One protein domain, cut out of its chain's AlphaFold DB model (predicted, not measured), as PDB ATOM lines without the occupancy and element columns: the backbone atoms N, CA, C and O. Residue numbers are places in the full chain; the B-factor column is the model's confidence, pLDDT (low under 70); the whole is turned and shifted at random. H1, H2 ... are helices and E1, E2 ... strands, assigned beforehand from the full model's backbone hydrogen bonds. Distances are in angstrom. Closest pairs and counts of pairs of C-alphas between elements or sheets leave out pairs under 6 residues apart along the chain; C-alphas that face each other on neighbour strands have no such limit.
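This is residues 3 to 95 of the 99 residues of an uncharacterized protein of Halarchaeum grantii (UniProt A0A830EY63). Picture a twisted sheet with two hairpin arms: E1 and E2 at one edge, their tip, residues 8 to 13, sticking out, and E4 and E5, where E3 runs on past the other edge, with residues 51 to 56 sticking out. The short helix H1 packs on the sheet with residues 85 to 89, and residues 90 to 95 stick out. The 93 printed residues hold, in order, E1 to E7, then H1; the class is mostly strand. The antiparallel sheet runs E1, E2, E7, E6, E3; the antiparallel pair E4 and E5 is separate. The whole is loose, radius of gyration of the C-alphas 17.0 A, spanning 53 by 38 by 23 A.

Find C-alpha 3 at (27.438, 26.892, 23.837), where E1, residues 3 to 8, begins. Then come E2, 13 to 20, 23.5 A; E3, 39 to 46, 22.7 A; E4, 48 to 52; E5, 55 to 59; E6, 65 to 73, 24.6 A; E7, 79 to 82; and H1, 85 to 93, ending at C-alpha 93 (50.204, 24.315, 25.642).

In the hairpin E1 and E2, look at N 5 and O 16, 2.8 A. E2 is staggered: residues 13 to 18 pair with E1, 19 to 20 with E7, where N 19 and O 82 are 2.8 A apart. Between E7 and E6, a hairpin, find N 71 and O 81, 2.8 A; between E6 and E3, N 40 and O 72, 2.8 A. E3 runs on into E4 at 54 degrees; in the hairpin E4 and E5, N 57 and O 50 are 2.8 A apart. H1 is on the five-stranded sheet, height 5.9 A, over none of its strands; its closest C-alphas to E6 are Phe 86 and Leu 69, 5.3 A. In H1 every O i to N i+4 pair is within hydrogen-bond range.

The C-alphas of Asp 33 and Asp 53, the two farthest apart, are 53.1 A apart. The printed part has no cut; the link E2 to E3, residues 21 to 38, is long. Check the pLDDT: residues 62 to 64 and 92 to 95 are under 70.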
ATOM      1  N   ARG A   3      27.705  26.822  22.403       92.94
ATOM      2  CA  ARG A   3      27.438  26.892  23.837       92.94
ATOM      3  C   ARG A   3      28.650  27.492  24.528       92.94
ATOM      4  O   ARG A   3      29.782  27.181  24.169       92.94
ATOM      5  N   THR A   4      28.404  28.316  25.533       92.62
ATOM      6  CA  THR A   4      29.446  29.006  26.294       92.62
ATOM      7  C   THR A   4      29.369  28.617  27.761       92.62
ATOM      8  O   THR A   4      28.278  28.536  28.326       92.62
ATOM      9  N   TRP A   5      30.525  28.445  28.390       90.12
ATOM     10  CA  TRP A   5      30.658  28.198  29.819       90.12
ATOM     11  C   TRP A   5      31.542  29.264  30.436       90.12
ATOM     12  O   TRP A   5      32.521  29.697  29.836       90.12
ATOM     13  N   ARG A   6      31.210  29.661  31.661       91.69
ATOM     14  CA  ARG A   6      32.079  30.498  32.480       91.69
ATOM     15  C   ARG A   6      32.935  29.580  33.345       91.69
ATOM     16  O   ARG A   6      32.393  28.849  34.168       91.69
ATOM     17  N   LEU A   7      34.243  29.616  33.133       86.56
ATOM     18  CA  LEU A   7      35.229  28.930  33.953       86.56
ATOM     19  C   LEU A   7      35.838  29.929  34.934       86.56
ATOM     20  O   LEU A   7      36.246  31.019  34.534       86.56
ATOM     21  N   ASP A   8      35.898  29.538  36.198       88.50
ATOM     22  CA  ASP A   8      36.593  30.256  37.260       88.50
ATOM     23  C   ASP A   8      37.618  29.291  37.863       88.50
ATOM     24  O   ASP A   8      37.238  28.230  38.361       88.50
ATOM     25  N   ASP A   9      38.903  29.612  37.723       82.19
ATOM     26  CA  ASP A   9      40.015  28.812  38.250       82.19
ATOM     27  C   ASP A   9      40.542  29.344  39.599       82.19
ATOM     28  O   ASP A   9      41.542  28.850  40.113       82.19
ATOM     29  N   GLY A  10      39.857  30.328  40.198       85.00
ATOM     30  CA  GLY A  10      40.254  30.983  41.445       85.00
ATOM     31  C   GLY A  10      41.211  32.164  41.255       85.00
ATOM     32  O   GLY A  10      41.265  33.038  42.119       85.00
ATOM     33  N   GLU A  11      41.911  32.249  40.119       80.25
ATOM     34  CA  GLU A  11      42.744  33.402  39.753       80.25
ATOM     35  C   GLU A  11      42.095  34.255  38.660       80.25
ATOM     36  O   GLU A  11      42.248  35.481  38.630       80.25
ATOM     37  N   ARG A  12      41.395  33.612  37.721       80.69
ATOM     38  CA  ARG A  12      40.817  34.232  36.533       80.69
ATOM     39  C   ARG A  12      39.468  33.624  36.200       80.69
ATOM     40  O   ARG A  12      39.257  32.414  36.200       80.69
ATOM     41  N   VAL A  13      38.583  34.507  35.762       86.62
ATOM     42  CA  VAL A  13      37.332  34.129  35.119       86.62
ATOM     43  C   VAL A  13      37.516  34.236  33.613       86.62
ATOM     44  O   VAL A  13      37.883  35.296  33.105       86.62
ATOM     45  N   ARG A  14      37.220  33.157  32.887       86.00
ATOM     46  CA  ARG A  14      37.249  33.128  31.421       86.00
ATOM     47  C   ARG A  14      36.018  32.435  30.860       86.00
ATOM     48  O   ARG A  14      35.486  31.501  31.456       86.00
ATOM     49  N   THR A  15      35.568  32.888  29.699       91.06
ATOM     50  CA  THR A  15      34.514  32.201  28.952       91.06
ATOM     51  C   THR A  15      35.166  31.208  28.011       91.06
ATOM     52  O   THR A  15      36.060  31.594  27.262       91.06
ATOM     53  N   ILE A  16      34.711  29.959  28.048       91.00
ATOM     54  CA  ILE A  16      35.096  28.935  27.080       91.00
ATOM     55  C   ILE A  16      33.918  28.547  26.203       91.00
ATOM     56  O   ILE A  16      32.770  28.536  26.659       91.00
ATOM     57  N   THR A  17      34.201  28.208  24.951       93.62
ATOM     58  CA  THR A  17      33.157  27.973  23.950       93.62
ATOM     59  C   THR A  17      33.256  26.586  23.339       93.62
ATOM     60  O   THR A  17      34.318  26.131  22.924       93.62
ATOM     61  N   GLY A  18      32.113  25.921  23.231       94.69
ATOM     62  CA  GLY A  18      31.942  24.662  22.523       94.69
ATOM     63  C   GLY A  18      31.035  24.844  21.315       94.69
ATOM     64  O   GLY A  18      30.064  25.598  21.351       94.69
ATOM     65  N   VAL A  19      31.341  24.131  20.239       96.50
ATOM     66  CA  VAL A  19      30.622  24.198  18.967       96.50
ATOM     67  C   VAL A  19      30.234  22.785  18.553       96.50
ATOM     68  O   VAL A  19      31.055  21.875  18.561       96.50
ATOM     69  N   ARG A  20      28.976  22.592  18.160       95.25
ATOM     70  CA  ARG A  20      28.519  21.375  17.476       95.25
ATOM     71  C   ARG A  20      27.594  21.754  16.332       95.25
ATOM     72  O   ARG A  20      26.489  22.247  16.586       95.25
ATOM     73  N   ARG A  21      28.020  21.555  15.085       93.81
ATOM     74  CA  ARG A  21      27.148  21.680  13.905       93.81
ATOM     75  C   ARG A  21      26.022  20.637  13.979       93.81
ATOM     76  O   ARG A  21      26.311  19.469  14.206       93.81
ATOM     77  N   PRO A  22      24.740  21.034  13.880       92.94
ATOM     78  CA  PRO A  22      23.626  20.084  13.899       92.94
ATOM     79  C   PRO A  22      23.445  19.337  12.565       92.94
ATOM     80  O   PRO A  22      22.879  18.253  12.543       92.94
ATOM     81  N   ASP A  23      23.922  19.933  11.477       94.19
ATOM     82  CA  ASP A  23      23.879  19.511  10.072       94.19
ATOM     83  C   ASP A  23      25.109  18.687   9.643       94.19
ATOM     84  O   ASP A  23      25.281  18.402   8.462       94.19
ATOM     85  N   TRP A  24      25.965  18.297  10.590       95.69
ATOM     86  CA  TRP A  24      27.171  17.507  10.342       95.69
ATOM     87  C   TRP A  24      27.323  16.437  11.428       95.69
ATOM     88  O   TRP A  24      27.354  16.777  12.613       95.69
ATOM     89  N   GLN A  25      27.392  15.154  11.052       93.62
ATOM     90  CA  GLN A  25      27.406  14.048  12.021       93.62
ATOM     91  C   GLN A  25      28.801  13.489  12.299       93.62
ATOM     92  O   GLN A  25      28.999  12.835  13.322       93.62
ATOM     93  N   GLY A  26      29.776  13.750  11.429       94.00
ATOM     94  CA  GLY A  26      31.146  13.289  11.620       94.00
ATOM     95  C   GLY A  26      31.981  13.374  10.349       94.00
ATOM     96  O   GLY A  26      31.501  13.773   9.294       94.00
ATOM     97  N   MET A  27      33.248  12.961  10.437       94.88
ATOM     98  CA  MET A  27      34.223  13.065   9.335       94.88
ATOM     99  C   MET A  27      33.881  12.218   8.095       94.88
ATOM    100  O   MET A  27      34.531  12.353   7.060       94.88
ATOM    101  N   THR A  28      32.862  11.357   8.170       95.94
ATOM    102  CA  THR A  28      32.294  10.660   7.007       95.94
ATOM    103  C   THR A  28      31.408  11.564   6.149       95.94
ATOM    104  O   THR A  28      31.232  11.296   4.957       95.94
ATOM    105  N   ASP A  29      30.877  12.645   6.719       96.62
ATOM    106  CA  ASP A  29      30.049  13.630   6.031       96.62
ATOM    107  C   ASP A  29      30.934  14.737   5.435       96.62
ATOM    108  O   ASP A  29      31.932  15.129   6.048       96.62
ATOM    109  N   PRO A  30      30.595  15.273   4.248       97.50
ATOM    110  CA  PRO A  30      31.290  16.439   3.719       97.50
ATOM    111  C   PRO A  30      31.047  17.665   4.611       97.50
ATOM    112  O   PRO A  30      30.054  17.744   5.334       97.50
ATOM    113  N   CYS A  31      31.939  18.651   4.533       97.44
ATOM    114  CA  CYS A  31      31.724  19.951   5.156       97.44
ATOM    115  C   CYS A  31      30.406  20.565   4.638       97.44
ATOM    116  O   CYS A  31      30.267  20.704   3.420       97.44
ATOM    117  N   PRO A  32      29.468  20.982   5.510       97.06
ATOM    118  CA  PRO A  32      28.201  21.563   5.067       97.06
ATOM    119  C   PRO A  32      28.351  22.891   4.312       97.06
ATOM    120  O   PRO A  32      27.470  23.247   3.539       97.06
ATOM    121  N   ASP A  33      29.458  23.614   4.519       96.81
ATOM    122  CA  ASP A  33      29.659  24.942   3.923       96.81
ATOM    123  C   ASP A  33      30.282  24.891   2.525       96.81
ATOM    124  O   ASP A  33      29.920  25.688   1.664       96.81
ATOM    125  N   CYS A  34      31.232  23.981   2.287       97.50
ATOM    126  CA  CYS A  34      31.999  23.935   1.033       97.50
ATOM    127  C   CYS A  34      32.001  22.566   0.338       97.50
ATOM    128  O   CYS A  34      32.544  22.434  -0.755       97.50
ATOM    129  N   GLY A  35      31.430  21.528   0.955       97.69
ATOM    130  CA  GLY A  35      31.393  20.170   0.406       97.69
ATOM    131  C   GLY A  35      32.707  19.385   0.506       97.69
ATOM    132  O   GLY A  35      32.739  18.209   0.137       97.69
ATOM    133  N   ALA A  36      33.787  19.990   1.009       97.38
ATOM    134  CA  ALA A  36      35.086  19.335   1.112       97.38
ATOM    135  C   ALA A  36      35.114  18.220   2.172       97.38
ATOM    136  O   ALA A  36      34.261  18.141   3.057       97.38
ATOM    137  N   ARG A  37      36.112  17.337   2.074       96.94
ATOM    138  CA  ARG A  37      36.273  16.152   2.942       96.94
ATOM    139  C   ARG A  37      37.640  16.086   3.625       96.94
ATOM    140  O   ARG A  37      38.006  15.049   4.173       96.94
ATOM    141  N   ALA A  38      38.398  17.178   3.575       96.81
ATOM    142  CA  ALA A  38      39.651  17.317   4.294       96.81
ATOM    143  C   ALA A  38      39.393  18.057   5.612       96.81
ATOM    144  O   ALA A  38      38.839  19.160   5.635       96.81
ATOM    145  N   PHE A  39      39.790  17.439   6.724       97.25
ATOM    146  CA  PHE A  39      39.528  17.963   8.059       97.25
ATOM    147  C   PHE A  39      40.797  17.954   8.909       97.25
ATOM    148  O   PHE A  39      41.538  16.972   8.937       97.25
ATOM    149  N   ARG A  40      41.015  19.036   9.657       96.00
ATOM    150  CA  ARG A  40      41.885  19.032  10.830       96.00
ATOM    151  C   ARG A  40      41.080  18.443  11.975       96.00
ATOM    152  O   ARG A  40      39.999  18.943  12.284       96.00
ATOM    153  N   HIS A  41      41.632  17.427  12.620       95.25
ATOM    154  CA  HIS A  41      41.007  16.779  13.759       95.25
ATOM    155  C   HIS A  41      41.991  16.695  14.926       95.25
ATOM    156  O   HIS A  41      43.149  16.322  14.742       95.25
ATOM    157  N   VAL A  42      41.531  17.078  16.115       93.88
ATOM    158  CA  VAL A  42      42.294  17.010  17.364       93.88
ATOM    159  C   VAL A  42      41.467  16.238  18.377       93.88
ATOM    160  O   VAL A  42      40.299  16.564  18.592       93.88
ATOM    161  N   ALA A  43      42.089  15.260  19.025       92.56
ATOM    162  CA  ALA A  43      41.481  14.430  20.053       92.56
ATOM    163  C   ALA A  43      42.471  14.183  21.198       92.56
ATOM    164  O   ALA A  43      43.687  14.318  21.030       92.56
ATOM    165  N   THR A  44      41.952  13.812  22.365       88.06
ATOM    166  CA  THR A  44      42.745  13.323  23.495       88.06
ATOM    167  C   THR A  44      42.669  11.809  23.580       88.06
ATOM    168  O   THR A  44      41.700  11.186  23.150       88.06
ATOM    169  N   SER A  45      43.703  11.211  24.171       87.12
ATOM    170  CA  SER A  45      43.656   9.820  24.603       87.12
ATOM    171  C   SER A  45      44.290   9.695  25.983       87.12
ATOM    172  O   SER A  45      45.361  10.249  26.234       87.12
ATOM    173  N   GLY A  46      43.617   8.979  26.874       84.75
ATOM    174  CA  GLY A  46      44.056   8.701  28.234       84.75
ATOM    175  C   GLY A  46      44.022   7.206  28.530       84.75
ATOM    176  O   GLY A  46      43.349   6.428  27.856       84.75
ATOM    177  N   GLY A  47      44.791   6.798  29.530       86.75
ATOM    178  CA  GLY A  47      44.837   5.424  30.008       86.75
ATOM    179  C   GLY A  47      45.571   5.352  31.335       86.75
ATOM    180  O   GLY A  47      46.296   6.280  31.702       86.75
ATOM    181  N   ARG A  48      45.406   4.242  32.049       86.38
ATOM    182  CA  ARG A  48      46.244   3.936  33.208       86.38
ATOM    183  C   ARG A  48      47.570   3.381  32.702       86.38
ATOM    184  O   ARG A  48      47.576   2.491  31.859       86.38
ATOM    185  N   TYR A  49      48.682   3.896  33.207       88.56
ATOM    186  CA  TYR A  49      50.012   3.400  32.863       88.56
ATOM    187  C   TYR A  49      50.621   2.722  34.079       88.56
ATOM    188  O   TYR A  49      50.587   3.267  35.180       88.56
ATOM    189  N   GLU A  50      51.167   1.531  33.873       91.00
ATOM    190  CA  GLU A  50      51.830   0.749  34.913       91.00
ATOM    191  C   GLU A  50      53.231   0.386  34.447       91.00
ATOM    192  O   GLU A  50      53.431   0.073  33.274       91.00
ATOM    193  N   CYS A  51      54.194   0.441  35.363       93.94
ATOM    194  CA  CYS A  51      55.565   0.024  35.111       93.94
ATOM    195  C   CYS A  51      55.861  -1.213  35.957       93.94
ATOM    196  O   CYS A  51      55.812  -1.140  37.185       93.94
ATOM    197  N   VAL A  52      56.149  -2.334  35.303       92.00
ATOM    198  CA  VAL A  52      56.538  -3.592  35.954       92.00
ATOM    199  C   VAL A  52      57.815  -4.075  35.283       92.00
ATOM    200  O   VAL A  52      57.870  -4.149  34.058       92.00
ATOM    201  N   ASP A  53      58.857  -4.321  36.077       93.19
ATOM    202  CA  ASP A  53      60.189  -4.730  35.605       93.19
ATOM    203  C   ASP A  53      60.758  -3.834  34.484       93.19
ATOM    204  O   ASP A  53      61.420  -4.288  33.554       93.19
ATOM    205  N   GLY A  54      60.481  -2.527  34.563       94.38
ATOM    206  CA  GLY A  54      60.937  -1.533  33.585       94.38
ATOM    207  C   GLY A  54      60.102  -1.457  32.303       94.38
ATOM    208  O   GLY A  54      60.393  -0.630  31.441       94.38
ATOM    209  N   VAL A  55      59.049  -2.268  32.171       93.62
ATOM    210  CA  VAL A  55      58.135  -2.233  31.026       93.62
ATOM    211  C   VAL A  55      56.914  -1.389  31.361       93.62
ATOM    212  O   VAL A  55      56.167  -1.697  32.290       93.62
ATOM    213  N   VAL A  56      56.683  -0.340  30.568       92.69
ATOM    214  CA  VAL A  56      55.489   0.504  30.675       92.69
ATOM    215  C   VAL A  56      54.361  -0.093  29.840       92.69
ATOM    216  O   VAL A  56      54.466  -0.190  28.620       92.69
ATOM    217  N   THR A  57      53.260  -0.448  30.497       90.88
ATOM    218  CA  THR A  57      52.043  -0.944  29.847       90.88
ATOM    219  C   THR A  57      50.915   0.063  30.014       90.88
ATOM    220  O   THR A  57      50.623   0.504  31.126       90.88
ATOM    221  N   ARG A  58      50.248   0.407  28.907       88.38
ATOM    222  CA  ARG A  58      48.994   1.169  28.930       88.38
ATOM    223  C   ARG A  58      47.818   0.206  29.094       88.38
ATOM    224  O   ARG A  58      47.610  -0.673  28.263       88.38
ATOM    225  N   ARG A  59      47.031   0.413  30.143       81.69
ATOM    226  CA  ARG A  59      45.772  -0.268  30.447       81.69
ATOM    227  C   ARG A  59      44.607   0.650  30.078       81.69
ATOM    228  O   ARG A  59      44.434   1.717  30.670       81.69
ATOM    229  N   THR A  60      43.833   0.250  29.073       79.19
ATOM    230  CA  THR A  60      42.617   0.948  28.611       79.19
ATOM    231  C   THR A  60      41.334   0.272  29.104       79.19
ATOM    232  O   THR A  60      40.261   0.849  29.022       79.19
ATOM    233  N   ASP A  61      41.435  -0.920  29.687       73.62
ATOM    234  CA  ASP A  61      40.314  -1.723  30.189       73.62
ATOM    235  C   ASP A  61      39.642  -1.142  31.443       73.62
ATOM    236  O   ASP A  61      38.473  -1.417  31.700       73.62
ATOM    237  N   TYR A  62      40.364  -0.329  32.218       57.84
ATOM    238  CA  TYR A  62      39.840   0.323  33.422       57.84
ATOM    239  C   TYR A  62      39.438   1.791  33.192       57.84
ATOM    240  O   TYR A  62      38.607   2.328  33.922       57.84
ATOM    241  N   TRP A  63      40.048   2.456  32.204       59.38
ATOM    242  CA  TRP A  63      39.817   3.870  31.891       59.38
ATOM    243  C   TRP A  63      40.329   4.191  30.482       59.38
ATOM    244  O   TRP A  63      41.443   4.695  30.315       59.38
ATOM    245  N   ASP A  64      39.539   3.878  29.456       64.25
ATOM    246  CA  ASP A  64      39.778   4.418  28.119       64.25
ATOM    247  C   ASP A  64      39.127   5.799  28.028       64.25
ATOM    248  O   ASP A  64      37.904   5.932  28.034       64.25
ATOM    249  N   ALA A  65      39.951   6.845  28.018       73.12
ATOM    250  CA  ALA A  65      39.480   8.221  27.911       73.12
ATOM    251  C   ALA A  65      39.913   8.806  26.573       73.12
ATOM    252  O   ALA A  65      40.890   9.551  26.494       73.12
ATOM    253  N   GLY A  66      39.203   8.420  25.516       83.69
ATOM    254  CA  GLY A  66      39.237   9.105  24.232       83.69
ATOM    255  C   GLY A  66      38.162  10.186  24.179       83.69
ATOM    256  O   GLY A  66      37.016   9.930  24.549       83.69
ATOM    257  N   ALA A  67      38.512  11.386  23.723       88.06
ATOM    258  CA  ALA A  67      37.523  12.418  23.432       88.06
ATOM    259  C   ALA A  67      37.969  13.299  22.266       88.06
ATOM    260  O   ALA A  67      39.099  13.791  22.235       88.06
ATOM    261  N   ASP A  68      37.049  13.551  21.340       93.06
ATOM    262  CA  ASP A  68      37.243  14.549  20.296       93.06
ATOM    263  C   ASP A  68      37.306  15.940  20.935       93.06
ATOM    264  O   ASP A  68      36.508  16.276  21.814       93.06
ATOM    265  N   LEU A  69      38.233  16.779  20.478       94.50
ATOM    266  CA  LEU A  69      38.354  18.164  20.930       94.50
ATOM    267  C   LEU A  69      38.023  19.176  19.840       94.50
ATOM    268  O   LEU A  69      37.400  20.194  20.131       94.50
ATOM    269  N   LEU A  70      38.428  18.917  18.600       96.06
ATOM    270  CA  LEU A  70      38.206  19.823  17.477       96.06
ATOM    271  C   LEU A  70      38.062  19.026  16.184       96.06
ATOM    272  O   LEU A  70      38.883  18.159  15.901       96.06
ATOM    273  N   THR A  71      37.092  19.412  15.361       97.56
ATOM    274  CA  THR A  71      37.091  19.117  13.930       97.56
ATOM    275  C   THR A  71      36.823  20.396  13.148       97.56
ATOM    276  O   THR A  71      35.804  21.062  13.350       97.56
ATOM    277  N   GLN A  72      37.741  20.729  12.245       97.50
ATOM    278  CA  GLN A  72      37.710  21.923  11.407       97.50
ATOM    279  C   GLN A  72      37.907  21.527   9.942       97.50
ATOM    280  O   GLN A  72      38.766  20.701   9.640       97.50
ATOM    281  N   CYS A  73      37.130  22.102   9.025       97.81
ATOM    282  CA  CYS A  73      37.371  21.930   7.592       97.81
ATOM    283  C   CYS A  73      38.682  22.615   7.190       97.81
ATOM    284  O   CYS A  73      38.901  23.760   7.565       97.81
ATOM    285  N   LEU A  74      39.542  21.929   6.434       96.81
ATOM    286  CA  LEU A  74      40.810  22.506   5.974       96.81
ATOM    287  C   LEU A  74      40.642  23.473   4.797       96.81
ATOM    288  O   LEU A  74      41.520  24.295   4.567       96.81
ATOM    289  N   ASP A  75      39.538  23.373   4.058       97.38
ATOM    290  CA  ASP A  75      39.313  24.165   2.847       97.38
ATOM    291  C   ASP A  75      38.667  25.525   3.135       97.38
ATOM    292  O   ASP A  75      39.014  26.521   2.506       97.38
ATOM    293  N   CYS A  76      37.706  25.576   4.064       97.31
ATOM    294  CA  CYS A  76      36.970  26.803   4.402       97.31
ATOM    295  C   CYS A  76      37.104  27.228   5.869       97.31
ATOM    296  O   CYS A  76      36.386  28.123   6.310       97.31
ATOM    297  N   ASP A  77      37.963  26.559   6.644       97.06
ATOM    298  CA  ASP A  77      38.212  26.809   8.070       97.06
ATOM    299  C   ASP A  77      36.990  26.695   8.999       97.06
ATOM    300  O   ASP A  77      37.092  26.972  10.199       97.06
ATOM    301  N   ALA A  78      35.844  26.225   8.494       96.81
ATOM    302  CA  ALA A  78      34.633  26.051   9.283       96.81
ATOM    303  C   ALA A  78      34.869  25.094  10.462       96.81
ATOM    304  O   ALA A  78      35.270  23.940  10.281       96.81
ATOM    305  N   VAL A  79      34.577  25.559  11.680       96.81
ATOM    306  CA  VAL A  79      34.594  24.727  12.890       96.81
ATOM    307  C   VAL A  79      33.315  23.896  12.926       96.81
ATOM    308  O   VAL A  79      32.221  24.413  13.160       96.81
ATOM    309  N   LEU A  80      33.455  22.595  12.692       97.31
ATOM    310  CA  LEU A  80      32.337  21.653  12.626       97.31
ATOM    311  C   LEU A  80      32.003  21.096  14.011       97.31
ATOM    312  O   LEU A  80      30.836  20.948  14.389       97.31
ATOM    313  N   TYR A  81      33.046  20.863  14.802       97.31
ATOM    314  CA  TYR A  81      32.951  20.447  16.188       97.31
ATOM    315  C   TYR A  81      34.081  21.085  16.998       97.31
ATOM    316  O   TYR A  81      35.218  21.130  16.541       97.31
ATOM    317  N   LYS A  82      33.782  21.559  18.205       96.56
ATOM    318  CA  LYS A  82      34.759  21.999  19.200       96.56
ATOM    319  C   LYS A  82      34.234  21.650  20.586       96.56
ATOM    320  O   LYS A  82      33.210  22.185  21.011       96.56
ATOM    321  N   HIS A  83      34.928  20.781  21.303       94.44
ATOM    322  CA  HIS A  83      34.670  20.559  22.718       94.44
ATOM    323  C   HIS A  83      35.155  21.784  23.517       94.44
ATOM    324  O   HIS A  83      36.248  22.276  23.237       94.44
ATOM    325  N   PRO A  84      34.423  22.280  24.534       91.56
ATOM    326  CA  PRO A  84      34.842  23.465  25.296       91.56
ATOM    327  C   PRO A  84      36.216  23.313  25.970       91.56
ATOM    328  O   PRO A  84      36.950  24.286  26.109       91.56
ATOM    329  N   ALA A  85      36.605  22.085  26.332       89.25
ATOM    330  CA  ALA A  85      37.929  21.804  26.896       89.25
ATOM    331  C   ALA A  85      39.094  22.061  25.919       89.25
ATOM    332  O   ALA A  85      40.228  22.200  26.370       89.25
ATOM    333  N   PHE A  86      38.842  22.156  24.607       90.56
ATOM    334  CA  PHE A  86      39.885  22.448  23.620       90.56
ATOM    335  C   PHE A  86      40.601  23.768  23.921       90.56
ATOM    336  O   PHE A  86      41.826  23.831  23.876       90.56
ATOM    337  N   GLU A  87      39.850  24.803  24.301       88.38
ATOM    338  CA  GLU A  87      40.414  26.117  24.629       88.38
ATOM    339  C   GLU A  87      41.291  26.072  25.888       88.38
ATOM    340  O   GLU A  87      42.274  26.802  25.980       88.38
ATOM    341  N   LEU A  88      40.992  25.165  26.823       82.56
ATOM    342  CA  LEU A  88      41.842  24.920  27.990       82.56
ATOM    343  C   LEU A  88      43.141  24.227  27.586       82.56
ATOM    344  O   LEU A  88      44.212  24.651  28.006       82.56
ATOM    345  N   CYS A  89      43.061  23.195  26.742       80.75
ATOM    346  CA  CYS A  89      44.238  22.474  26.262       80.75
ATOM    347  C   CYS A  89      45.196  23.390  25.490       80.75
ATOM    348  O   CYS A  89      46.392  23.376  25.766       80.75
ATOM    349  N   VAL A  90      44.681  24.209  24.570       78.00
ATOM    350  CA  VAL A  90      45.505  25.162  23.807       78.00
ATOM    351  C   VAL A  90      46.145  26.190  24.740       78.00
ATOM    352  O   VAL A  90      47.352  26.390  24.686       78.00
ATOM    353  N   ALA A  91      45.382  26.761  25.675       70.94
ATOM    354  CA  ALA A  91      45.925  27.743  26.610       70.94
ATOM    355  C   ALA A  91      47.016  27.166  27.535       70.94
ATOM    356  O   ALA A  91      47.944  27.885  27.902       70.94
ATOM    357  N   ILE A  92      46.928  25.885  27.910       65.75
ATOM    358  CA  ILE A  92      47.987  25.193  28.664       65.75
ATOM    359  C   ILE A  92      49.240  25.026  27.797       65.75
ATOM    360  O   ILE A  92      50.340  25.332  28.251       65.75
ATOM    361  N   LEU A  93      49.082  24.558  26.555       66.38
ATOM    362  CA  LEU A  93      50.204  24.315  25.642       66.38
ATOM    363  C   LEU A  93      50.931  25.610  25.251       66.38
ATOM    364  O   LEU A  93      52.155  25.608  25.136       66.38
ATOM    365  N   ASP A  94      50.201  26.717  25.147       69.50
ATOM    366  CA  ASP A  94      50.754  28.047  24.878       69.50
ATOM    367  C   ASP A  94      51.329  28.726  26.142       69.50
ATOM    368  O   ASP A  94      51.823  29.853  26.086       69.50
ATOM    369  N   GLY A  95      51.262  28.070  27.311       60.38
ATOM    370  CA  GLY A  95      51.767  28.591  28.586       60.38
ATOM    371  C   GLY A  95      50.916  29.704  29.217       60.38
ATOM    372  O   GLY A  95      51.347  30.339  30.182       60.38
TER     373      GLY A  95